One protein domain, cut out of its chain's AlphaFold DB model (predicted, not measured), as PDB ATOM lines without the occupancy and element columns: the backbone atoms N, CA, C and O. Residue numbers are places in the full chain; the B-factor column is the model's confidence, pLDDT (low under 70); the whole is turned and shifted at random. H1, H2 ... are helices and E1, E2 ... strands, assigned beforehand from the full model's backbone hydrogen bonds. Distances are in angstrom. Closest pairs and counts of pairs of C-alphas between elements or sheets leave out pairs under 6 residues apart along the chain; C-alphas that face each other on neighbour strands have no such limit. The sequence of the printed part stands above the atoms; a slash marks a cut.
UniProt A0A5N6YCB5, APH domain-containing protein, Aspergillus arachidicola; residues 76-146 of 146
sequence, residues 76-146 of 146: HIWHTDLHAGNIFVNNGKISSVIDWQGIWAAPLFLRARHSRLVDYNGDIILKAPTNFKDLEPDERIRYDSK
ATOM      1  N   HIS A  76      26.639   7.814 122.573       90.00
ATOM      2  CA  HIS A  76      27.266   7.187 121.415       90.00
ATOM      3  C   HIS A  76      28.549   6.447 121.803       90.00
ATOM      4  O   HIS A  76      29.325   6.878 122.667       90.00
ATOM      5  N   ILE A  77      28.809   5.340 121.110       91.88
ATOM      6  CA  ILE A  77      30.141   4.740 121.055       91.88
ATOM      7  C   ILE A  77      30.868   5.414 119.888       91.88
ATOM      8  O   ILE A  77      30.550   5.179 118.728       91.88
ATOM      9  N   TRP A  78      31.827   6.280 120.210       91.38
ATOM     10  CA  TRP A  78      32.655   6.994 119.238       91.38
ATOM     11  C   TRP A  78      34.110   6.551 119.376       91.38
ATOM     12  O   TRP A  78      34.638   6.564 120.494       91.38
ATOM     13  N   HIS A  79      34.745   6.155 118.268       92.19
ATOM     14  CA  HIS A  79      36.160   5.788 118.236       92.19
ATOM     15  C   HIS A  79      37.012   7.061 118.221       92.19
ATOM     16  O   HIS A  79      37.078   7.764 117.215       92.19
ATOM     17  N   THR A  80      37.641   7.395 119.348       89.94
ATOM     18  CA  THR A  80      38.358   8.672 119.508       89.94
ATOM     19  C   THR A  80      39.726   8.701 118.842       89.94
ATOM     20  O   THR A  80      40.262   9.789 118.664       89.94
ATOM     21  N   ASP A  81      40.272   7.542 118.465       91.00
ATOM     22  CA  ASP A  81      41.576   7.442 117.807       91.00
ATOM     23  C   ASP A  81      41.531   6.681 116.475       91.00
ATOM     24  O   ASP A  81      42.242   5.705 116.237       91.00
ATOM     25  N   LEU A  82      40.586   7.057 115.615       91.38
ATOM     26  CA  LEU A  82      40.422   6.377 114.338       91.38
ATOM     27  C   LEU A  82      41.474   6.883 113.334       91.38
ATOM     28  O   LEU A  82      41.427   8.021 112.868       91.38
ATOM     29  N   HIS A  83      42.438   6.024 113.007       91.50
ATOM     30  CA  HIS A  83      43.476   6.265 112.003       91.50
ATOM     31  C   HIS A  83      43.781   4.978 111.228       91.50
ATOM     32  O   HIS A  83      43.359   3.894 111.625       91.50
ATOM     33  N   ALA A  84      44.535   5.081 110.127       91.94
ATOM     34  CA  ALA A  84      44.803   3.951 109.230       91.94
ATOM     35  C   ALA A  84      45.408   2.720 109.933       91.94
ATOM     36  O   ALA A  84      45.090   1.595 109.576       91.94
ATOM     37  N   GLY A  85      46.232   2.923 110.967       93.75
ATOM     38  CA  GLY A  85      46.818   1.834 111.765       93.75
ATOM     39  C   GLY A  85      45.801   1.022 112.577       93.75
ATOM     40  O   GLY A  85      46.071  -0.130 112.895       93.75
ATOM     41  N   ASN A  86      44.625   1.593 112.850       96.00
ATOM     42  CA  ASN A  86      43.535   0.941 113.576       96.00
ATOM     43  C   ASN A  86      42.453   0.365 112.642       96.00
ATOM     44  O   ASN A  86      41.437  -0.136 113.123       96.00
ATOM     45  N   ILE A  87      42.655   0.416 111.318       95.81
ATOM     46  CA  ILE A  87      41.700  -0.049 110.303       95.81
ATOM     47  C   ILE A  87      42.365  -1.115 109.436       95.81
ATOM     48  O   ILE A  87      43.341  -0.851 108.738       95.81
ATOM     49  N   PHE A  88      41.787  -2.310 109.410       97.06
ATOM     50  CA  PHE A  88      42.221  -3.377 108.515       97.06
ATOM     51  C   PHE A  88      41.335  -3.406 107.278       97.06
ATOM     52  O   PHE A  88      40.116  -3.239 107.362       97.06
ATOM     53  N   VAL A  89      41.952  -3.634 106.122       97.19
ATOM     54  CA  VAL A  89      41.275  -3.661 104.825       97.19
ATOM     55  C   VAL A  89      41.603  -4.969 104.116       97.19
ATOM     56  O   VAL A  89      42.761  -5.369 104.041       97.19
ATOM     57  N   ASN A  90      40.582  -5.627 103.570       97.56
ATOM     58  CA  ASN A  90      40.709  -6.813 102.732       97.56
ATOM     59  C   ASN A  90      39.884  -6.622 101.453       97.56
ATOM     60  O   ASN A  90      38.699  -6.297 101.528       97.56
ATOM     61  N   ASN A  91      40.497  -6.810 100.281       96.69
ATOM     62  CA  ASN A  91      39.854  -6.627  98.971       96.69
ATOM     63  C   ASN A  91      39.092  -5.291  98.838       96.69
ATOM     64  O   ASN A  91      37.950  -5.254  98.381       96.69
ATOM     65  N   GLY A  92      39.703  -4.193  99.300       94.81
ATOM     66  CA  GLY A  92      39.118  -2.847  99.242       94.81
ATOM     67  C   GLY A  92      37.970  -2.587 100.226       94.81
ATOM     68  O   GLY A  92      37.358  -1.525 100.168       94.81
ATOM     69  N   LYS A  93      37.667  -3.521 101.137       96.81
ATOM     70  CA  LYS A  93      36.643  -3.362 102.180       96.81
ATOM     71  C   LYS A  93      37.278  -3.365 103.562       96.81
ATOM     72  O   LYS A  93      38.181  -4.156 103.818       96.81
ATOM     73  N   ILE A  94      36.777  -2.517 104.459       96.12
ATOM     74  CA  ILE A  94      37.172  -2.549 105.872       96.12
ATOM     75  C   ILE A  94      36.770  -3.914 106.443       96.12
ATOM     76  O   ILE A  94      35.594  -4.274 106.418       96.12
ATOM     77  N   SER A  95      37.748  -4.685 106.913       97.75
ATOM     78  CA  SER A  95      37.546  -6.009 107.506       97.75
ATOM     79  C   SER A  95      37.444  -5.949 109.027       97.75
ATOM     80  O   SER A  95      36.700  -6.734 109.612       97.75
ATOM     81  N   SER A  96      38.155  -5.024 109.675       97.06
ATOM     82  CA  SER A  96      38.056  -4.799 111.117       97.06
ATOM     83  C   SER A  96      38.538  -3.407 111.530       97.06
ATOM     84  O   SER A  96      39.296  -2.748 110.817       97.06
ATOM     85  N   VAL A  97      38.086  -2.978 112.710       96.44
ATOM     86  CA  VAL A  97      38.563  -1.787 113.421       96.44
ATOM     87  C   VAL A  97      38.952  -2.225 114.827       96.44
ATOM     88  O   VAL A  97      38.150  -2.882 115.497       96.44
ATOM     89  N   ILE A  98      40.168  -1.903 115.258       96.69
ATOM     90  CA  ILE A  98      40.720  -2.308 116.561       96.69
ATOM     91  C   ILE A  98      40.865  -1.106 117.498       96.69
ATOM     92  O   ILE A  98      40.422  -0.021 117.162       96.69
ATOM     93  N   ASP A  99      41.490  -1.321 118.659       95.06
ATOM     94  CA  ASP A  99      41.841  -0.267 119.621       95.06
ATOM     95  C   ASP A  99      40.638   0.441 120.274       95.06
ATOM     96  O   ASP A  99      40.658   1.612 120.638       95.06
ATOM     97  N   TRP A 100      39.571  -0.327 120.520       93.75
ATOM     98  CA  TRP A 100      38.381   0.124 121.255       93.75
ATOM     99  C   TRP A 100      38.582   0.227 122.779       93.75
ATOM    100  O   TRP A 100      37.621   0.437 123.523       93.75
ATOM    101  N   GLN A 101      39.802   0.039 123.280       92.75
ATOM    102  CA  GLN A 101      40.087   0.105 124.712       92.75
ATOM    103  C   GLN A 101      39.858   1.522 125.259       92.75
ATOM    104  O   GLN A 101      40.129   2.522 124.602       92.75
ATOM    105  N   GLY A 102      39.302   1.624 126.467       86.94
ATOM    106  CA  GLY A 102      38.985   2.920 127.086       86.94
ATOM    107  C   GLY A 102      37.780   3.660 126.478       86.94
ATOM    108  O   GLY A 102      37.448   4.761 126.924       86.94
ATOM    109  N   ILE A 103      37.085   3.070 125.498       90.50
ATOM    110  CA  ILE A 103      35.849   3.620 124.933       90.50
ATOM    111  C   ILE A 103      34.658   3.322 125.852       90.50
ATOM    112  O   ILE A 103      34.519   2.234 126.402       90.50
ATOM    113  N   TRP A 104      33.766   4.301 126.004       88.44
ATOM    114  CA  TRP A 104      32.550   4.187 126.809       88.44
ATOM    115  C   TRP A 104      31.412   4.991 126.166       88.44
ATOM    116  O   TRP A 104      31.653   5.945 125.427       88.44
ATOM    117  N   ALA A 105      30.160   4.600 126.399       89.00
ATOM    118  CA  ALA A 105      29.016   5.287 125.804       89.00
ATOM    119  C   ALA A 105      28.836   6.683 126.425       89.00
ATOM    120  O   ALA A 105      28.648   6.804 127.636       89.00
ATOM    121  N   ALA A 106      28.889   7.726 125.596       88.56
ATOM    122  CA  ALA A 106      28.845   9.116 126.045       88.56
ATOM    123  C   ALA A 106      28.247  10.038 124.974       88.56
ATOM    124  O   ALA A 106      28.340   9.709 123.791       88.56
ATOM    125  N   PRO A 107      27.691  11.200 125.350       90.19
ATOM    126  CA  PRO A 107      27.257  12.208 124.387       90.19
ATOM    127  C   PRO A 107      28.358  12.640 123.407       90.19
ATOM    128  O   PRO A 107      29.528  12.760 123.793       90.19
ATOM    129  N   LEU A 108      27.986  12.936 122.158       91.25
ATOM    130  CA  LEU A 108      28.937  13.352 121.122       91.25
ATOM    131  C   LEU A 108      29.624  14.669 121.475       91.25
ATOM    132  O   LEU A 108      30.825  14.780 121.261       91.25
ATOM    133  N   PHE A 109      28.939  15.627 122.102       88.88
ATOM    134  CA  PHE A 109      29.576  16.898 122.485       88.88
ATOM    135  C   PHE A 109      30.781  16.733 123.430       88.88
ATOM    136  O   PHE A 109      31.623  17.623 123.513       88.88
ATOM    137  N   LEU A 110      30.891  15.599 124.134       88.38
ATOM    138  CA  LEU A 110      32.043  15.292 124.986       88.38
ATOM    139  C   LEU A 110      33.149  14.532 124.259       88.38
ATOM    140  O   LEU A 110      34.320  14.681 124.612       88.38
ATOM    141  N   ARG A 111      32.792  13.659 123.308       87.25
ATOM    142  CA  ARG A 111      33.726  12.658 122.762       87.25
ATOM    143  C   ARG A 111      33.962  12.745 121.266       87.25
ATOM    144  O   ARG A 111      34.900  12.115 120.786       87.25
ATOM    145  N   ALA A 112      33.164  13.516 120.538       85.69
ATOM    146  CA  ALA A 112      33.377  13.728 119.121       85.69
ATOM    147  C   ALA A 112      34.762  14.351 118.904       85.69
ATOM    148  O   ALA A 112      35.157  15.351 119.518       85.69
ATOM    149  N   ARG A 113      35.523  13.691 118.041       84.44
ATOM    150  CA  ARG A 113      36.848  14.099 117.584       84.44
ATOM    151  C   ARG A 113      36.880  13.928 116.080       84.44
ATOM    152  O   ARG A 113      36.300  12.972 115.560       84.44
ATOM    153  N   HIS A 114      37.548  14.856 115.406       85.38
ATOM    154  CA  HIS A 114      37.839  14.694 113.993       85.38
ATOM    155  C   HIS A 114      38.775  13.493 113.831       85.38
ATOM    156  O   HIS A 114      39.761  13.362 114.557       85.38
ATOM    157  N   SER A 115      38.395  12.569 112.956       86.94
ATOM    158  CA  SER A 115      39.146  11.338 112.745       86.94
ATOM    159  C   SER A 115      40.385  11.645 111.918       86.94
ATOM    160  O   SER A 115      40.251  12.128 110.798       86.94
ATOM    161  N   ARG A 116      41.567  11.248 112.403       86.88
ATOM    162  CA  ARG A 116      42.834  11.440 111.676       86.88
ATOM    163  C   ARG A 116      42.844  10.767 110.304       86.88
ATOM    164  O   ARG A 116      43.590  11.156 109.417       86.88
ATOM    165  N   LEU A 117      41.986   9.763 110.114       85.62
ATOM    166  CA  LEU A 117      41.738   9.141 108.811       85.62
ATOM    167  C   LEU A 117      41.381  10.141 107.696       85.62
ATOM    168  O   LEU A 117      41.719   9.892 106.545       85.62
ATOM    169  N   VAL A 118      40.662  11.218 108.024       85.25
ATOM    170  CA  VAL A 118      40.187  12.218 107.053       85.25
ATOM    171  C   VAL A 118      40.958  13.536 107.148       85.25
ATOM    172  O   VAL A 118      40.563  14.512 106.510       85.25
ATOM    173  N   ASP A 119      42.067  13.561 107.897       85.62
ATOM    174  CA  ASP A 119      42.945  14.725 107.956       85.62
ATOM    175  C   ASP A 119      43.512  15.000 106.563       85.62
ATOM    176  O   ASP A 119      44.229  14.191 105.964       85.62
ATOM    177  N   TYR A 120      43.185  16.174 106.036       81.75
ATOM    178  CA  TYR A 120      43.722  16.640 104.773       81.75
ATOM    179  C   TYR A 120      45.051  17.362 105.018       81.75
ATOM    180  O   TYR A 120      45.077  18.459 105.568       81.75
ATOM    181  N   ASN A 121      46.150  16.743 104.583       82.38
ATOM    182  CA  ASN A 121      47.510  17.288 104.705       82.38
ATOM    183  C   ASN A 121      48.007  17.986 103.424       82.38
ATOM    184  O   ASN A 121      49.190  18.300 103.316       82.38
ATOM    185  N   GLY A 122      47.140  18.158 102.423       84.12
ATOM    186  CA  GLY A 122      47.487  18.862 101.191       84.12
ATOM    187  C   GLY A 122      47.352  20.376 101.330       84.12
ATOM    188  O   GLY A 122      46.839  20.890 102.326       84.12
ATOM    189  N   ASP A 123      47.754  21.099 100.287       85.38
ATOM    190  CA  ASP A 123      47.540  22.543 100.226       85.38
ATOM    191  C   ASP A 123      46.044  22.859 100.248       85.38
ATOM    192  O   ASP A 123      45.245  22.231  99.543       85.38
ATOM    193  N   ILE A 124      45.650  23.849 101.051       80.12
ATOM    194  CA  ILE A 124      44.284  24.376 101.034       80.12
ATOM    195  C   ILE A 124      44.081  25.077  99.689       80.12
ATOM    196  O   ILE A 124      44.543  26.198  99.467       80.12
ATOM    197  N   ILE A 125      43.369  24.419  98.777       79.25
ATOM    198  CA  ILE A 125      43.013  25.000  97.484       79.25
ATOM    199  C   ILE A 125      41.723  25.803  97.668       79.25
ATOM    200  O   ILE A 125      40.629  25.251  97.693       79.25
ATOM    201  N   LEU A 126      41.860  27.125  97.783       79.81
ATOM    202  CA  LEU A 126      40.726  28.068  97.802       79.81
ATOM    203  C   LEU A 126      40.271  28.485  96.394       79.81
ATOM    204  O   LEU A 126      39.413  29.349  96.241       79.81
ATOM    205  N   LYS A 127      40.876  27.915  95.349       81.19
ATOM    206  CA  LYS A 127      40.516  28.188  93.955       81.19
ATOM    207  C   LYS A 127      39.514  27.149  93.478       81.19
ATOM    208  O   LYS A 127      39.717  25.956  93.688       81.19
ATOM    209  N   ALA A 128      38.472  27.607  92.793       79.50
ATOM    210  CA  ALA A 128      37.561  26.712  92.099       79.50
ATOM    211  C   ALA A 128      38.346  25.831  91.101       79.50
ATOM    212  O   ALA A 128      39.302  26.319  90.482       79.50
ATOM    213  N   PRO A 129      37.976  24.549  90.946       81.75
ATOM    214  CA  PRO A 129      38.618  23.676  89.974       81.75
ATOM    215  C   PRO A 129      38.410  24.219  88.552       81.75
ATOM    216  O   PRO A 129      37.444  24.927  88.268       81.75
ATOM    217  N   THR A 130      39.321  23.904  87.632       85.25
ATOM    218  CA  THR A 130      39.329  24.472  86.271       85.25
ATOM    219  C   THR A 130      38.044  24.188  85.488       85.25
ATOM    220  O   THR A 130      37.654  24.992  84.648       85.25
ATOM    221  N   ASN A 131      37.364  23.085  85.803       87.00
ATOM    222  CA  ASN A 131      36.092  22.658  85.222       87.00
ATOM    223  C   ASN A 131      34.859  23.137  86.011       87.00
ATOM    224  O   ASN A 131      33.767  22.625  85.797       87.00
ATOM    225  N   PHE A 132      34.985  24.101  86.931       83.38
ATOM    226  CA  PHE A 132      33.863  24.561  87.765       83.38
ATOM    227  C   PHE A 132      32.641  25.019  86.950       83.38
ATOM    228  O   PHE A 132      31.499  24.789  87.336       83.38
ATOM    229  N   LYS A 133      32.881  25.639  85.786       84.12
ATOM    230  CA  LYS A 133      31.828  26.088  84.858       84.12
ATOM    231  C   LYS A 133      31.119  24.951  84.124       84.12
ATOM    232  O   LYS A 133      30.076  25.213  83.526       84.12
ATOM    233  N   ASP A 134      31.651  23.740  84.207       88.88
ATOM    234  CA  ASP A 134      31.131  22.537  83.559       88.88
ATOM    235  C   ASP A 134      30.488  21.577  84.575       88.88
ATOM    236  O   ASP A 134      29.903  20.578  84.176       88.88
ATOM    237  N   LEU A 135      30.576  21.874  85.881       84.31
ATOM    238  CA  LEU A 135      29.930  21.091  86.940       84.31
ATOM    239  C   LEU A 135      28.409  21.246  86.897       84.31
ATOM    240  O   LEU A 135      27.903  22.314  86.530       84.31
ATOM    241  N   GLU A 136      27.687  20.227  87.350       87.25
ATOM    242  CA  GLU A 136      26.238  20.310  87.526       87.25
ATOM    243  C   GLU A 136      25.869  21.335  88.624       87.25
ATOM    244  O   GLU A 136      26.676  21.625  89.517       87.25
ATOM    245  N   PRO A 137      24.676  21.956  88.570       81.81
ATOM    246  CA  PRO A 137      24.294  23.022  89.498       81.81
ATOM    247  C   PRO A 137      24.366  22.632  90.984       81.81
ATOM    248  O   PRO A 137      24.733  23.459  91.817       81.81
ATOM    249  N   ASP A 138      24.048  21.386  91.327       80.62
ATOM    250  CA  ASP A 138      24.105  20.835  92.686       80.62
ATOM    251  C   ASP A 138      25.543  20.643  93.191       80.62
ATOM    252  O   ASP A 138      25.829  20.854  94.373       80.62
ATOM    253  N   GLU A 139      26.472  20.316  92.293       75.50
ATOM    254  CA  GLU A 139      27.896  20.227  92.605       75.50
ATOM    255  C   GLU A 139      28.518  21.610  92.831       75.50
ATOM    256  O   GLU A 139      29.367  21.755  93.712       75.50
ATOM    257  N   ARG A 140      28.058  22.649  92.118       73.81
ATOM    258  CA  ARG A 140      28.524  24.038  92.311       73.81
ATOM    259  C   ARG A 140      28.145  24.607  93.677       73.81
ATOM    260  O   ARG A 140      28.977  25.251  94.310       73.81
ATOM    261  N   ILE A 141      26.938  24.311  94.172       73.56
ATOM    262  CA  ILE A 141      26.443  24.797  95.476       73.56
ATOM    263  C   ILE A 141      27.366  24.369  96.628       73.56
ATOM    264  O   ILE A 141      27.557  25.128  97.576       73.56
ATOM    265  N   ARG A 142      28.001  23.192  96.532       64.44
ATOM    266  CA  ARG A 142      28.951  22.702  97.549       64.44
ATOM    267  C   ARG A 142      30.219  23.552  97.673       64.44
ATOM    268  O   ARG A 142      30.893  23.470  98.701       64.44
ATOM    269  N   TYR A 143      30.559  24.326  96.645       62.50
ATOM    270  CA  TYR A 143      31.695  25.247  96.661       62.50
ATOM    271  C   TYR A 143      31.300  26.649  97.133       62.50
ATOM    272  O   TYR A 143      32.117  27.298  97.779       62.50
ATOM    273  N   ASP A 144      30.062  27.084  96.875       56.59
ATOM    274  CA  ASP A 144      29.556  28.407  97.280       56.59
ATOM    275  C   ASP A 144      29.099  28.458  98.753       56.59
ATOM    276  O   ASP A 144      28.938  29.536  99.318       56.59
ATOM    277  N   SER A 145      28.895  27.304  99.398       52.00
ATOM    278  CA  SER A 145      28.458  27.199 100.798       52.00
ATOM    279  C   SER A 145      29.597  27.171 101.834       52.00
ATOM    280  O   SER A 145      29.361  26.743 102.966       52.00
ATOM    281  N   LYS A 146      30.829  27.545 101.460       46.47
ATOM    282  CA  LYS A 146      32.005  27.587 102.350       46.47
ATOM    283  C   LYS A 146      32.430  29.005 102.703       46.47
ATOM    284  O   LYS A 146      32.458  29.856 101.792       46.47
TER     285      LYS A 146
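What this domain is: This is residues 76 to 146 of the 146 residues of the protein "APH domain-containing protein" of Aspergillus arachidicola (UniProt A0A5N6YCB5). Little regular structure: a loose loop of chain holds the hairpin E1 and E2 at one end and short H1 at the other, and a long stretch, residues 112 to 136, leads away to H2 at the far end. The 71 printed residues, only 21 of them in named elements, run E1, E2, H1, H2, class mixed, with one antiparallel sheet, E1 - E2. The whole is extended, radius of gyration of the C-alphas 17.6 A, spanning 48 by 34 by 23 A.

Where its parts are: E1, residues 87 to 90, begins at C-alpha (41.700, -0.049, 110.303). E2 is residues 93 to 97, 11.5 A long. H1 is residues 108 to 111. H2, residues 137 to 144, 10.8 A, ends at C-alpha (29.556, 28.407, 97.280).

How they stand to each other: E1 and E2 form a hairpin, antiparallel at 145 degrees, with N 88 and O 96 within hydrogen-bond range at 2.9 A. H1 and H2 are apart. H1 is too short for an O i to N i+4 pair; H2 has 2 of 4 within range.

The domain as a whole: The printed part has no cut. The link H1 to H2, 25 residues, is long; residues 120 to 125 stand free. Residues 142 to 146 are under 70 in pLDDT.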